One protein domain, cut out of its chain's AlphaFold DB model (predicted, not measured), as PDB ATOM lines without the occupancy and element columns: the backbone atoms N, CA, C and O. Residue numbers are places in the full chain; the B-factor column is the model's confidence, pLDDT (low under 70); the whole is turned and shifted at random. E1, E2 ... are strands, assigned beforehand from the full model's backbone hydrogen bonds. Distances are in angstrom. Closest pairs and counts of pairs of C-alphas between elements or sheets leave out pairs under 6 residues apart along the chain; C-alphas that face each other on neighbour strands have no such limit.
ATOM      1  N   GLU A   4     -23.740 -43.130  -4.975       86.06
ATOM      2  CA  GLU A   4     -24.532 -44.299  -4.568       86.06
ATOM      3  C   GLU A   4     -24.697 -44.416  -3.048       86.06
ATOM      4  O   GLU A   4     -25.615 -45.082  -2.568       86.06
ATOM      5  N   LYS A   5     -23.814 -43.772  -2.277       87.88
ATOM      6  CA  LYS A   5     -23.827 -43.779  -0.807       87.88
ATOM      7  C   LYS A   5     -24.275 -42.446  -0.211       87.88
ATOM      8  O   LYS A   5     -24.229 -42.294   1.010       87.88
ATOM      9  N   SER A   6     -24.666 -41.475  -1.041       86.44
ATOM     10  CA  SER A   6     -25.141 -40.185  -0.548       86.44
ATOM     11  C   SER A   6     -26.465 -40.359   0.188       86.44
ATOM     12  O   SER A   6     -27.403 -40.962  -0.324       86.44
ATOM     13  N   THR A   7     -26.551 -39.801   1.392       88.19
ATOM     14  CA  THR A   7     -27.806 -39.676   2.145       88.19
ATOM     15  C   THR A   7     -28.411 -38.274   2.032       88.19
ATOM     16  O   THR A   7     -29.498 -38.036   2.555       88.19
ATOM     17  N   ALA A   8     -27.718 -37.346   1.365       89.75
ATOM     18  CA  ALA A   8     -28.160 -35.976   1.142       89.75
ATOM     19  C   ALA A   8     -28.871 -35.880  -0.212       89.75
ATOM     20  O   ALA A   8     -28.225 -35.914  -1.261       89.75
ATOM     21  N   PHE A   9     -30.198 -35.773  -0.170       91.38
ATOM     22  CA  PHE A   9     -31.051 -35.619  -1.345       91.38
ATOM     23  C   PHE A   9     -31.653 -34.220  -1.353       91.38
ATOM     24  O   PHE A   9     -32.203 -33.785  -0.343       91.38
ATOM     25  N   LEU A  10     -31.549 -33.527  -2.490       89.06
ATOM     26  CA  LEU A  10     -32.280 -32.283  -2.697       89.06
ATOM     27  C   LEU A  10     -33.708 -32.622  -3.144       89.06
ATOM     28  O   LEU A  10     -33.902 -33.520  -3.965       89.06
ATOM     29  N   ILE A  11     -34.694 -31.910  -2.605       85.44
ATOM     30  CA  ILE A  11     -36.122 -32.181  -2.804       85.44
ATOM     31  C   ILE A  11     -36.809 -30.915  -3.337       85.44
ATOM     32  O   ILE A  11     -36.487 -29.810  -2.903       85.44
ATOM     33  N   ASP A  12     -37.728 -31.088  -4.287       79.50
ATOM     34  CA  ASP A  12     -38.634 -30.056  -4.814       79.50
ATOM     35  C   ASP A  12     -40.066 -30.410  -4.368       79.50
ATOM     36  O   ASP A  12     -40.784 -31.144  -5.048       79.50
ATOM     37  N   ASP A  13     -40.441 -29.968  -3.165       71.19
ATOM     38  CA  ASP A  13     -41.733 -30.305  -2.543       71.19
ATOM     39  C   ASP A  13     -42.900 -29.443  -3.062       71.19
ATOM     40  O   ASP A  13     -44.067 -29.795  -2.876       71.19
ATOM     41  N   ASN A  14     -42.610 -28.299  -3.688       61.66
ATOM     42  CA  ASN A  14     -43.604 -27.331  -4.163       61.66
ATOM     43  C   ASN A  14     -43.734 -27.294  -5.699       61.66
ATOM     44  O   ASN A  14     -44.574 -26.547  -6.209       61.66
ATOM     45  N   PHE A  15     -42.983 -28.139  -6.409       70.81
ATOM     46  CA  PHE A  15     -42.975 -28.291  -7.863       70.81
ATOM     47  C   PHE A  15     -42.588 -27.004  -8.610       70.81
ATOM     48  O   PHE A  15     -43.099 -26.740  -9.704       70.81
ATOM     49  N   ASP A  16     -41.696 -26.194  -8.032       64.25
ATOM     50  CA  ASP A  16     -41.217 -24.941  -8.630       64.25
ATOM     51  C   ASP A  16     -39.912 -25.100  -9.437       64.25
ATOM     52  O   ASP A  16     -39.411 -24.131 -10.012       64.25
ATOM     53  N   SER A  17     -39.419 -26.338  -9.572       74.06
ATOM     54  CA  SER A  17     -38.158 -26.697 -10.236       74.06
ATOM     55  C   SER A  17     -36.888 -26.228  -9.509       74.06
ATOM     56  O   SER A  17     -35.804 -26.245 -10.113       74.06
ATOM     57  N   ILE A  18     -36.993 -25.851  -8.230       75.88
ATOM     58  CA  ILE A  18     -35.872 -25.550  -7.337       75.88
ATOM     59  C   ILE A  18     -35.768 -26.655  -6.284       75.88
ATOM     60  O   ILE A  18     -36.558 -26.763  -5.353       75.88
ATOM     61  N   TYR A  19     -34.729 -27.474  -6.404       86.19
ATOM     62  CA  TYR A  19     -34.471 -28.555  -5.462       86.19
ATOM     63  C   TYR A  19     -33.642 -28.024  -4.297       86.19
ATOM     64  O   TYR A  19     -32.642 -27.335  -4.517       86.19
ATOM     65  N   THR A  20     -34.015 -28.365  -3.065       84.50
ATOM     66  CA  THR A  20     -33.358 -27.848  -1.858       84.50
ATOM     67  C   THR A  20     -32.900 -28.947  -0.906       84.50
ATOM     68  O   THR A  20     -33.541 -29.987  -0.778       84.50
ATOM     69  N   PHE A  21     -31.778 -28.722  -0.224       91.88
ATOM     70  CA  PHE A  21     -31.303 -29.562   0.877       91.88
ATOM     71  C   PHE A  21     -30.773 -28.668   1.993       91.88
ATOM     72  O   PHE A  21     -29.930 -27.811   1.746       91.88
ATOM     73  N   THR A  22     -31.250 -28.865   3.220       87.75
ATOM     74  CA  THR A  22     -30.819 -28.083   4.387       87.75
ATOM     75  C   THR A  22     -30.054 -28.970   5.354       87.75
ATOM     76  O   THR A  22     -30.550 -30.023   5.758       87.75
ATOM     77  N   ALA A  23     -28.865 -28.537   5.771       91.62
ATOM     78  CA  ALA A  23     -28.062 -29.259   6.751       91.62
ATOM     79  C   ALA A  23     -27.353 -28.319   7.721       91.62
ATOM     80  O   ALA A  23     -27.009 -27.185   7.391       91.62
ATOM     81  N   ARG A  24     -27.081 -28.831   8.924       92.88
ATOM     82  CA  ARG A  24     -26.134 -28.201   9.844       92.88
ATOM     83  C   ARG A  24     -24.716 -28.517   9.376       92.88
ATOM     84  O   ARG A  24     -24.323 -29.682   9.361       92.88
ATOM     85  N   VAL A  25     -23.960 -27.486   9.020       92.25
ATOM     86  CA  VAL A  25     -22.591 -27.581   8.513       92.25
ATOM     87  C   VAL A  25     -21.640 -27.017   9.573       92.25
ATOM     88  O   VAL A  25     -21.774 -25.849   9.946       92.25
ATOM     89  N   PRO A  26     -20.714 -27.827  10.117       93.00
ATOM     90  CA  PRO A  26     -19.711 -27.337  11.056       93.00
ATOM     91  C   PRO A  26     -18.782 -26.291  10.429       93.00
ATOM     92  O   PRO A  26     -18.673 -26.186   9.209       93.00
ATOM     93  N   LYS A  27     -18.059 -25.548  11.266       86.62
ATOM     94  CA  LYS A  27     -16.962 -24.688  10.818       86.62
ATOM     95  C   LYS A  27     -15.916 -25.502  10.051       86.62
ATOM     96  O   LYS A  27     -15.364 -26.468  10.582       86.62
ATOM     97  N   GLY A  28     -15.560 -25.057   8.850       86.44
ATOM     98  CA  GLY A  28     -14.546 -25.727   8.041       86.44
ATOM     99  C   GLY A  28     -14.549 -25.310   6.578       86.44
ATOM    100  O   GLY A  28     -15.396 -24.539   6.131       86.44
ATOM    101  N   MET A  29     -13.586 -25.848   5.831       83.19
ATOM    102  CA  MET A  29     -13.558 -25.743   4.375       83.19
ATOM    103  C   MET A  29     -14.114 -27.020   3.761       83.19
ATOM    104  O   MET A  29     -13.675 -28.121   4.098       83.19
ATOM    105  N   TYR A  30     -15.059 -26.853   2.847       90.44
ATOM    106  CA  TYR A  30     -15.771 -27.927   2.178       90.44
ATOM    107  C   TYR A  30     -15.717 -27.737   0.669       90.44
ATOM    108  O   TYR A  30     -15.613 -26.621   0.160       90.44
ATOM    109  N   GLU A  31     -15.840 -28.852  -0.032       89.81
ATOM    110  CA  GLU A  31     -16.078 -28.919  -1.465       89.81
ATOM    111  C   GLU A  31     -17.383 -29.686  -1.676       89.81
ATOM    112  O   GLU A  31     -17.636 -30.663  -0.968       89.81
ATOM    113  N   PHE A  32     -18.239 -29.230  -2.589       89.94
ATOM    114  CA  PHE A  32     -19.550 -29.831  -2.819       89.94
ATOM    115  C   PHE A  32     -19.976 -29.758  -4.290       89.94
ATOM    116  O   PHE A  32     -19.570 -28.876  -5.044       89.94
ATOM    117  N   LYS A  33     -20.806 -30.725  -4.685       91.19
ATOM    118  CA  LYS A  33     -21.459 -30.835  -5.993       91.19
ATOM    119  C   LYS A  33     -22.665 -31.758  -5.887       91.19
ATOM    120  O   LYS A  33     -22.760 -32.545  -4.945       91.19
ATOM    121  N   VAL A  34     -23.566 -31.676  -6.857       91.44
ATOM    122  CA  VAL A  34     -24.786 -32.490  -6.926       91.44
ATOM    123  C   VAL A  34     -24.786 -33.315  -8.209       91.44
ATOM    124  O   VAL A  34     -24.330 -32.837  -9.243       91.44
ATOM    125  N   THR A  35     -25.295 -34.547  -8.150       91.81
ATOM    126  CA  THR A  35     -25.504 -35.419  -9.316       91.81
ATOM    127  C   THR A  35     -26.982 -35.607  -9.616       91.81
ATOM    128  O   THR A  35     -27.807 -35.586  -8.703       91.81
ATOM    129  N   LEU A  36     -27.319 -35.859 -10.884       88.38
ATOM    130  CA  LEU A  36     -28.627 -36.407 -11.246       88.38
ATOM    131  C   LEU A  36     -28.543 -37.931 -11.343       88.38
ATOM    132  O   LEU A  36     -27.790 -38.493 -12.138       88.38
ATOM    133  N   GLY A  37     -29.325 -38.604 -10.498       86.12
ATOM    134  CA  GLY A  37     -29.243 -40.048 -10.304       86.12
ATOM    135  C   GLY A  37     -28.026 -40.470  -9.475       86.12
ATOM    136  O   GLY A  37     -27.370 -39.659  -8.820       86.12
ATOM    137  N   ASN A  38     -27.721 -41.766  -9.514       87.19
ATOM    138  CA  ASN A  38     -26.758 -42.399  -8.606       87.19
ATOM    139  C   ASN A  38     -25.346 -42.513  -9.209       87.19
ATOM    140  O   ASN A  38     -24.574 -43.379  -8.817       87.19
ATOM    141  N   SER A  39     -24.996 -41.678 -10.191       89.88
ATOM    142  CA  SER A  39     -23.684 -41.720 -10.845       89.88
ATOM    143  C   SER A  39     -23.151 -40.319 -11.125       89.88
ATOM    144  O   SER A  39     -23.903 -39.351 -11.151       89.88
ATOM    145  N   TRP A  40     -21.855 -40.217 -11.411       90.19
ATOM    146  CA  TRP A  40     -21.222 -38.957 -11.809       90.19
ATOM    147  C   TRP A  40     -21.490 -38.543 -13.265       90.19
ATOM    148  O   TRP A  40     -20.954 -37.525 -13.697       90.19
ATOM    149  N   ALA A  41     -22.291 -39.305 -14.022       89.69
ATOM    150  CA  ALA A  41     -22.545 -39.049 -15.442       89.69
ATOM    151  C   ALA A  41     -23.129 -37.652 -15.710       89.69
ATOM    152  O   ALA A  41     -22.831 -37.048 -16.737       89.69
ATOM    153  N   GLU A  42     -23.916 -37.125 -14.771       90.19
ATOM    154  CA  GLU A  42     -24.468 -35.777 -14.828       90.19
ATOM    155  C   GLU A  42     -24.321 -35.104 -13.463       90.19
ATOM    156  O   GLU A  42     -24.854 -35.595 -12.467       90.19
ATOM    157  N   ASN A  43     -23.551 -34.012 -13.404       90.56
ATOM    158  CA  ASN A  43     -23.193 -33.334 -12.161       90.56
ATOM    159  C   ASN A  43     -23.038 -31.813 -12.319       90.56
ATOM    160  O   ASN A  43     -22.732 -31.314 -13.410       90.56
ATOM    161  N   TYR A  44     -23.273 -31.100 -11.217       86.38
ATOM    162  CA  TYR A  44     -23.353 -29.645 -11.145       86.38
ATOM    163  C   TYR A  44     -22.700 -29.117  -9.858       86.38
ATOM    164  O   TYR A  44     -23.055 -29.602  -8.779       86.38
ATOM    165  N   PRO A  45     -21.799 -28.119  -9.933       87.56
ATOM    166  CA  PRO A  45     -21.069 -27.693 -11.132       87.56
ATOM    167  C   PRO A  45     -20.123 -28.803 -11.635       87.56
ATOM    168  O   PRO A  45     -19.987 -29.838 -10.991       87.56
ATOM    169  N   GLN A  46     -19.492 -28.600 -12.799       84.62
ATOM    170  CA  GLN A  46     -18.497 -29.548 -13.336       84.62
ATOM    171  C   GLN A  46     -17.247 -29.645 -12.448       84.62
ATOM    172  O   GLN A  46     -16.714 -30.736 -12.248       84.62
ATOM    173  N   ASP A  47     -16.815 -28.508 -11.900       86.81
ATOM    174  CA  ASP A  47     -15.781 -28.430 -10.871       86.81
ATOM    175  C   ASP A  47     -16.415 -28.357  -9.478       86.81
ATOM    176  O   ASP A  47     -17.545 -27.890  -9.315       86.81
ATOM    177  N   ASP A  48     -15.669 -28.784  -8.461       87.25
ATOM    178  CA  ASP A  48     -16.143 -28.781  -7.078       87.25
ATOM    179  C   ASP A  48     -16.349 -27.349  -6.568       87.25
ATOM    180  O   ASP A  48     -15.424 -26.530  -6.552       87.25
ATOM    181  N   ALA A  49     -17.569 -27.042  -6.118       83.69
ATOM    182  CA  ALA A  49     -17.873 -25.759  -5.503       83.69
ATOM    183  C   ALA A  49     -17.248 -25.705  -4.108       83.69
ATOM    184  O   ALA A  49     -17.406 -26.627  -3.310       83.69
ATOM    185  N   LYS A  50     -16.547 -24.614  -3.795       86.56
ATOM    186  CA  LYS A  50     -15.891 -24.422  -2.496       86.56
ATOM    187  C   LYS A  50     -16.806 -23.671  -1.538       86.56
ATOM    188  O   LYS A  50     -17.448 -22.700  -1.927       86.56
ATOM    189  N   LEU A  51     -16.824 -24.091  -0.278       83.44
ATOM    190  CA  LEU A  51     -17.612 -23.483   0.791       83.44
ATOM    191  C   LEU A  51     -16.751 -23.346   2.052       83.44
ATOM    192  O   LEU A  51     -16.330 -24.344   2.634       83.44
ATOM    193  N   ASN A  52     -16.488 -22.108   2.473       81.44
ATOM    194  CA  ASN A  52     -15.755 -21.805   3.702       81.44
ATOM    195  C   ASN A  52     -16.730 -21.351   4.792       81.44
ATOM    196  O   ASN A  52     -17.194 -20.215   4.775       81.44
ATOM    197  N   VAL A  53     -17.040 -22.240   5.729       81.94
ATOM    198  CA  VAL A  53     -18.004 -21.995   6.802       81.94
ATOM    199  C   VAL A  53     -17.271 -21.444   8.023       81.94
ATOM    200  O   VAL A  53     -16.459 -22.138   8.635       81.94
ATOM    201  N   LEU A  54     -17.545 -20.185   8.372       69.88
ATOM    202  CA  LEU A  54     -16.826 -19.442   9.417       69.88
ATOM    203  C   LEU A  54     -17.178 -19.880  10.854       69.88
ATOM    204  O   LEU A  54     -16.336 -19.772  11.752       69.88
ATOM    205  N   GLU A  55     -18.380 -20.418  11.059       75.88
ATOM    206  CA  GLU A  55     -18.890 -20.961  12.322       75.88
ATOM    207  C   GLU A  55     -19.972 -22.018  12.059       75.88
ATOM    208  O   GLU A  55     -20.604 -21.993  11.005       75.88
ATOM    209  N   ASP A  56     -20.191 -22.936  13.004       85.56
ATOM    210  CA  ASP A  56     -21.236 -23.961  12.902       85.56
ATOM    211  C   ASP A  56     -22.603 -23.321  12.623       85.56
ATOM    212  O   ASP A  56     -23.164 -22.642  13.485       85.56
ATOM    213  N   THR A  57     -23.171 -23.577  11.447       82.56
ATOM    214  CA  THR A  57     -24.424 -22.942  11.024       82.56
ATOM    215  C   THR A  57     -25.290 -23.885  10.196       82.56
ATOM    216  O   THR A  57     -24.868 -24.981   9.825       82.56
ATOM    217  N   THR A  58     -26.533 -23.494   9.942       83.81
ATOM    218  CA  THR A  58     -27.440 -24.212   9.042       83.81
ATOM    219  C   THR A  58     -27.371 -23.560   7.668       83.81
ATOM    220  O   THR A  58     -27.501 -22.344   7.572       83.81
ATOM    221  N   ILE A  59     -27.155 -24.364   6.628       84.94
ATOM    222  CA  ILE A  59     -27.031 -23.907   5.241       84.94
ATOM    223  C   ILE A  59     -28.050 -24.654   4.388       84.94
ATOM    224  O   ILE A  59     -28.168 -25.881   4.486       84.94
ATOM    225  N   THR A  60     -28.752 -23.913   3.537       82.44
ATOM    226  CA  THR A  60     -29.620 -24.435   2.486       82.44
ATOM    227  C   THR A  60     -28.872 -24.408   1.160       82.44
ATOM    228  O   THR A  60     -28.350 -23.377   0.737       82.44
ATOM    229  N   PHE A  61     -28.822 -25.554   0.494       90.19
ATOM    230  CA  PHE A  61     -28.283 -25.734  -0.848       90.19
ATOM    231  C   PHE A  61     -29.441 -25.762  -1.843       90.19
ATOM    232  O   PHE A  61     -30.442 -26.429  -1.586       90.19
ATOM    233  N   PHE A  62     -29.288 -25.080  -2.975       85.38
ATOM    234  CA  PHE A  62     -30.307 -24.926  -4.011       85.38
ATOM    235  C   PHE A  62     -29.761 -25.386  -5.359       85.38
ATOM    236  O   PHE A  62     -28.677 -24.956  -5.759       85.38
ATOM    237  N   LEU A  63     -30.526 -26.207  -6.079       86.69
ATOM    238  CA  LEU A  63     -30.250 -26.599  -7.459       86.69
ATOM    239  C   LEU A  63     -31.433 -26.234  -8.353       86.69
ATOM    240  O   LEU A  63     -32.550 -26.700  -8.140       86.69
ATOM    241  N   THR A  64     -31.164 -25.475  -9.409       79.69
ATOM    242  CA  THR A  64     -32.143 -25.188 -10.463       79.69
ATOM    243  C   THR A  64     -31.824 -26.031 -11.698       79.69
ATOM    244  O   THR A  64     -30.776 -25.859 -12.321       79.69
ATOM    245  N   ILE A  65     -32.705 -26.966 -12.075       75.38
ATOM    246  CA  ILE A  65     -32.422 -27.927 -13.166       75.38
ATOM    247  C   ILE A  65     -32.356 -27.248 -14.537       75.38
ATOM    248  O   ILE A  65     -31.533 -27.617 -15.377       75.38
ATOM    249  N   LYS A  66     -33.193 -26.233 -14.768       73.12
ATOM    250  CA  LYS A  66     -33.254 -25.513 -16.044       73.12
ATOM    251  C   LYS A  66     -31.992 -24.680 -16.289       73.12
ATOM    252  O   LYS A  66     -31.447 -24.706 -17.388       73.12
ATOM    253  N   GLU A  67     -31.511 -23.983 -15.264       76.19
ATOM    254  CA  GLU A  67     -30.314 -23.137 -15.317       76.19
ATOM    255  C   GLU A  67     -29.034 -23.889 -14.919       76.19
ATOM    256  O   GLU A  67     -27.948 -23.316 -14.981       76.19
ATOM    257  N   LYS A  68     -29.141 -25.159 -14.501       82.75
ATOM    258  CA  LYS A  68     -28.021 -26.023 -14.085       82.75
ATOM    259  C   LYS A  68     -27.100 -25.360 -13.051       82.75
ATOM    260  O   LYS A  68     -25.883 -25.534 -13.083       82.75
ATOM    261  N   THR A  69     -27.684 -24.568 -12.154       80.56
ATOM    262  CA  THR A  69     -26.950 -23.724 -11.205       80.56
ATOM    263  C   THR A  69     -27.115 -24.265  -9.791       80.56
ATOM    264  O   THR A  69     -28.237 -24.506  -9.347       80.56
ATOM    265  N   LEU A  70     -25.989 -24.445  -9.095       86.19
ATOM    266  CA  LEU A  70     -25.920 -24.846  -7.691       86.19
ATOM    267  C   LEU A  70     -25.440 -23.655  -6.850       86.19
ATOM    268  O   LEU A  70     -24.393 -23.083  -7.150       86.19
ATOM    269  N   TYR A  71     -26.180 -23.288  -5.807       80.75
ATOM    270  CA  TYR A  71     -25.835 -22.188  -4.897       80.75
ATOM    271  C   TYR A  71     -26.324 -22.470  -3.472       80.75
ATOM    272  O   TYR A  71     -26.987 -23.476  -3.223       80.75
ATOM    273  N   THR A  72     -25.977 -21.602  -2.522       84.44
ATOM    274  CA  THR A  72     -26.416 -21.709  -1.126       84.44
ATOM    275  C   THR A  72     -26.974 -20.380  -0.622       84.44
ATOM    276  O   THR A  72     -26.696 -19.326  -1.192       84.44
ATOM    277  N   ASP A  73     -27.752 -20.419   0.460       74.06
ATOM    278  CA  ASP A  73     -28.144 -19.224   1.228       74.06
ATOM    279  C   ASP A  73     -27.033 -18.743   2.176       74.06
ATOM    280  O   ASP A  73     -27.193 -17.737   2.874       74.06
TER     281      ASP A  73
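This is residues 4 to 73 of the 457 residues of the protein "Amylopullulanase" of Anoxybacillus sp. BCO1 (UniProt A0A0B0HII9). A small sandwich: antiparallel sheets E1-E4-E5 and E2-E3 lie face to face, and residues 4 to 17 form a long unnamed lead-in. The printed part has 70 residues, 39 of them in five named strands in the order E1 to E5; the class is all strand, and the whole is compact, with a radius of gyration of the C-alphas of 12.2 A and spans of 31 by 27 by 23 A.

Find C-alpha 18 at (-35.872, -25.550, -7.337); E1 runs 20.8 A to residue 25. Then come E2, residues 28 to 35, 22.7 A; E3, residues 43 to 53, which bends by 81 degrees at residue 47; E4, residues 57 to 64, 22.9 A; and E5, residues 69 to 72, ending at (-26.416, -21.709, -1.126).

Look at inner strand E4: within hydrogen-bond range are N 21 of E1 and O 61, 3.0 A, and, in hairpin E4 and E5, N 62 and O 71, 2.8 A. In hairpin E2 and E3, see N 30 and O 51, 2.8 A. Between the sheets, the closest C-alphas of E3 and E5, Tyr 44 and Leu 70, are 6.4 A apart.

The farthest C-alphas, Ala 41 and Glu 55, are 33.3 A apart. The printed part has no cut and no long link; pLDDT is under 70 at residues 14, 16 and 54.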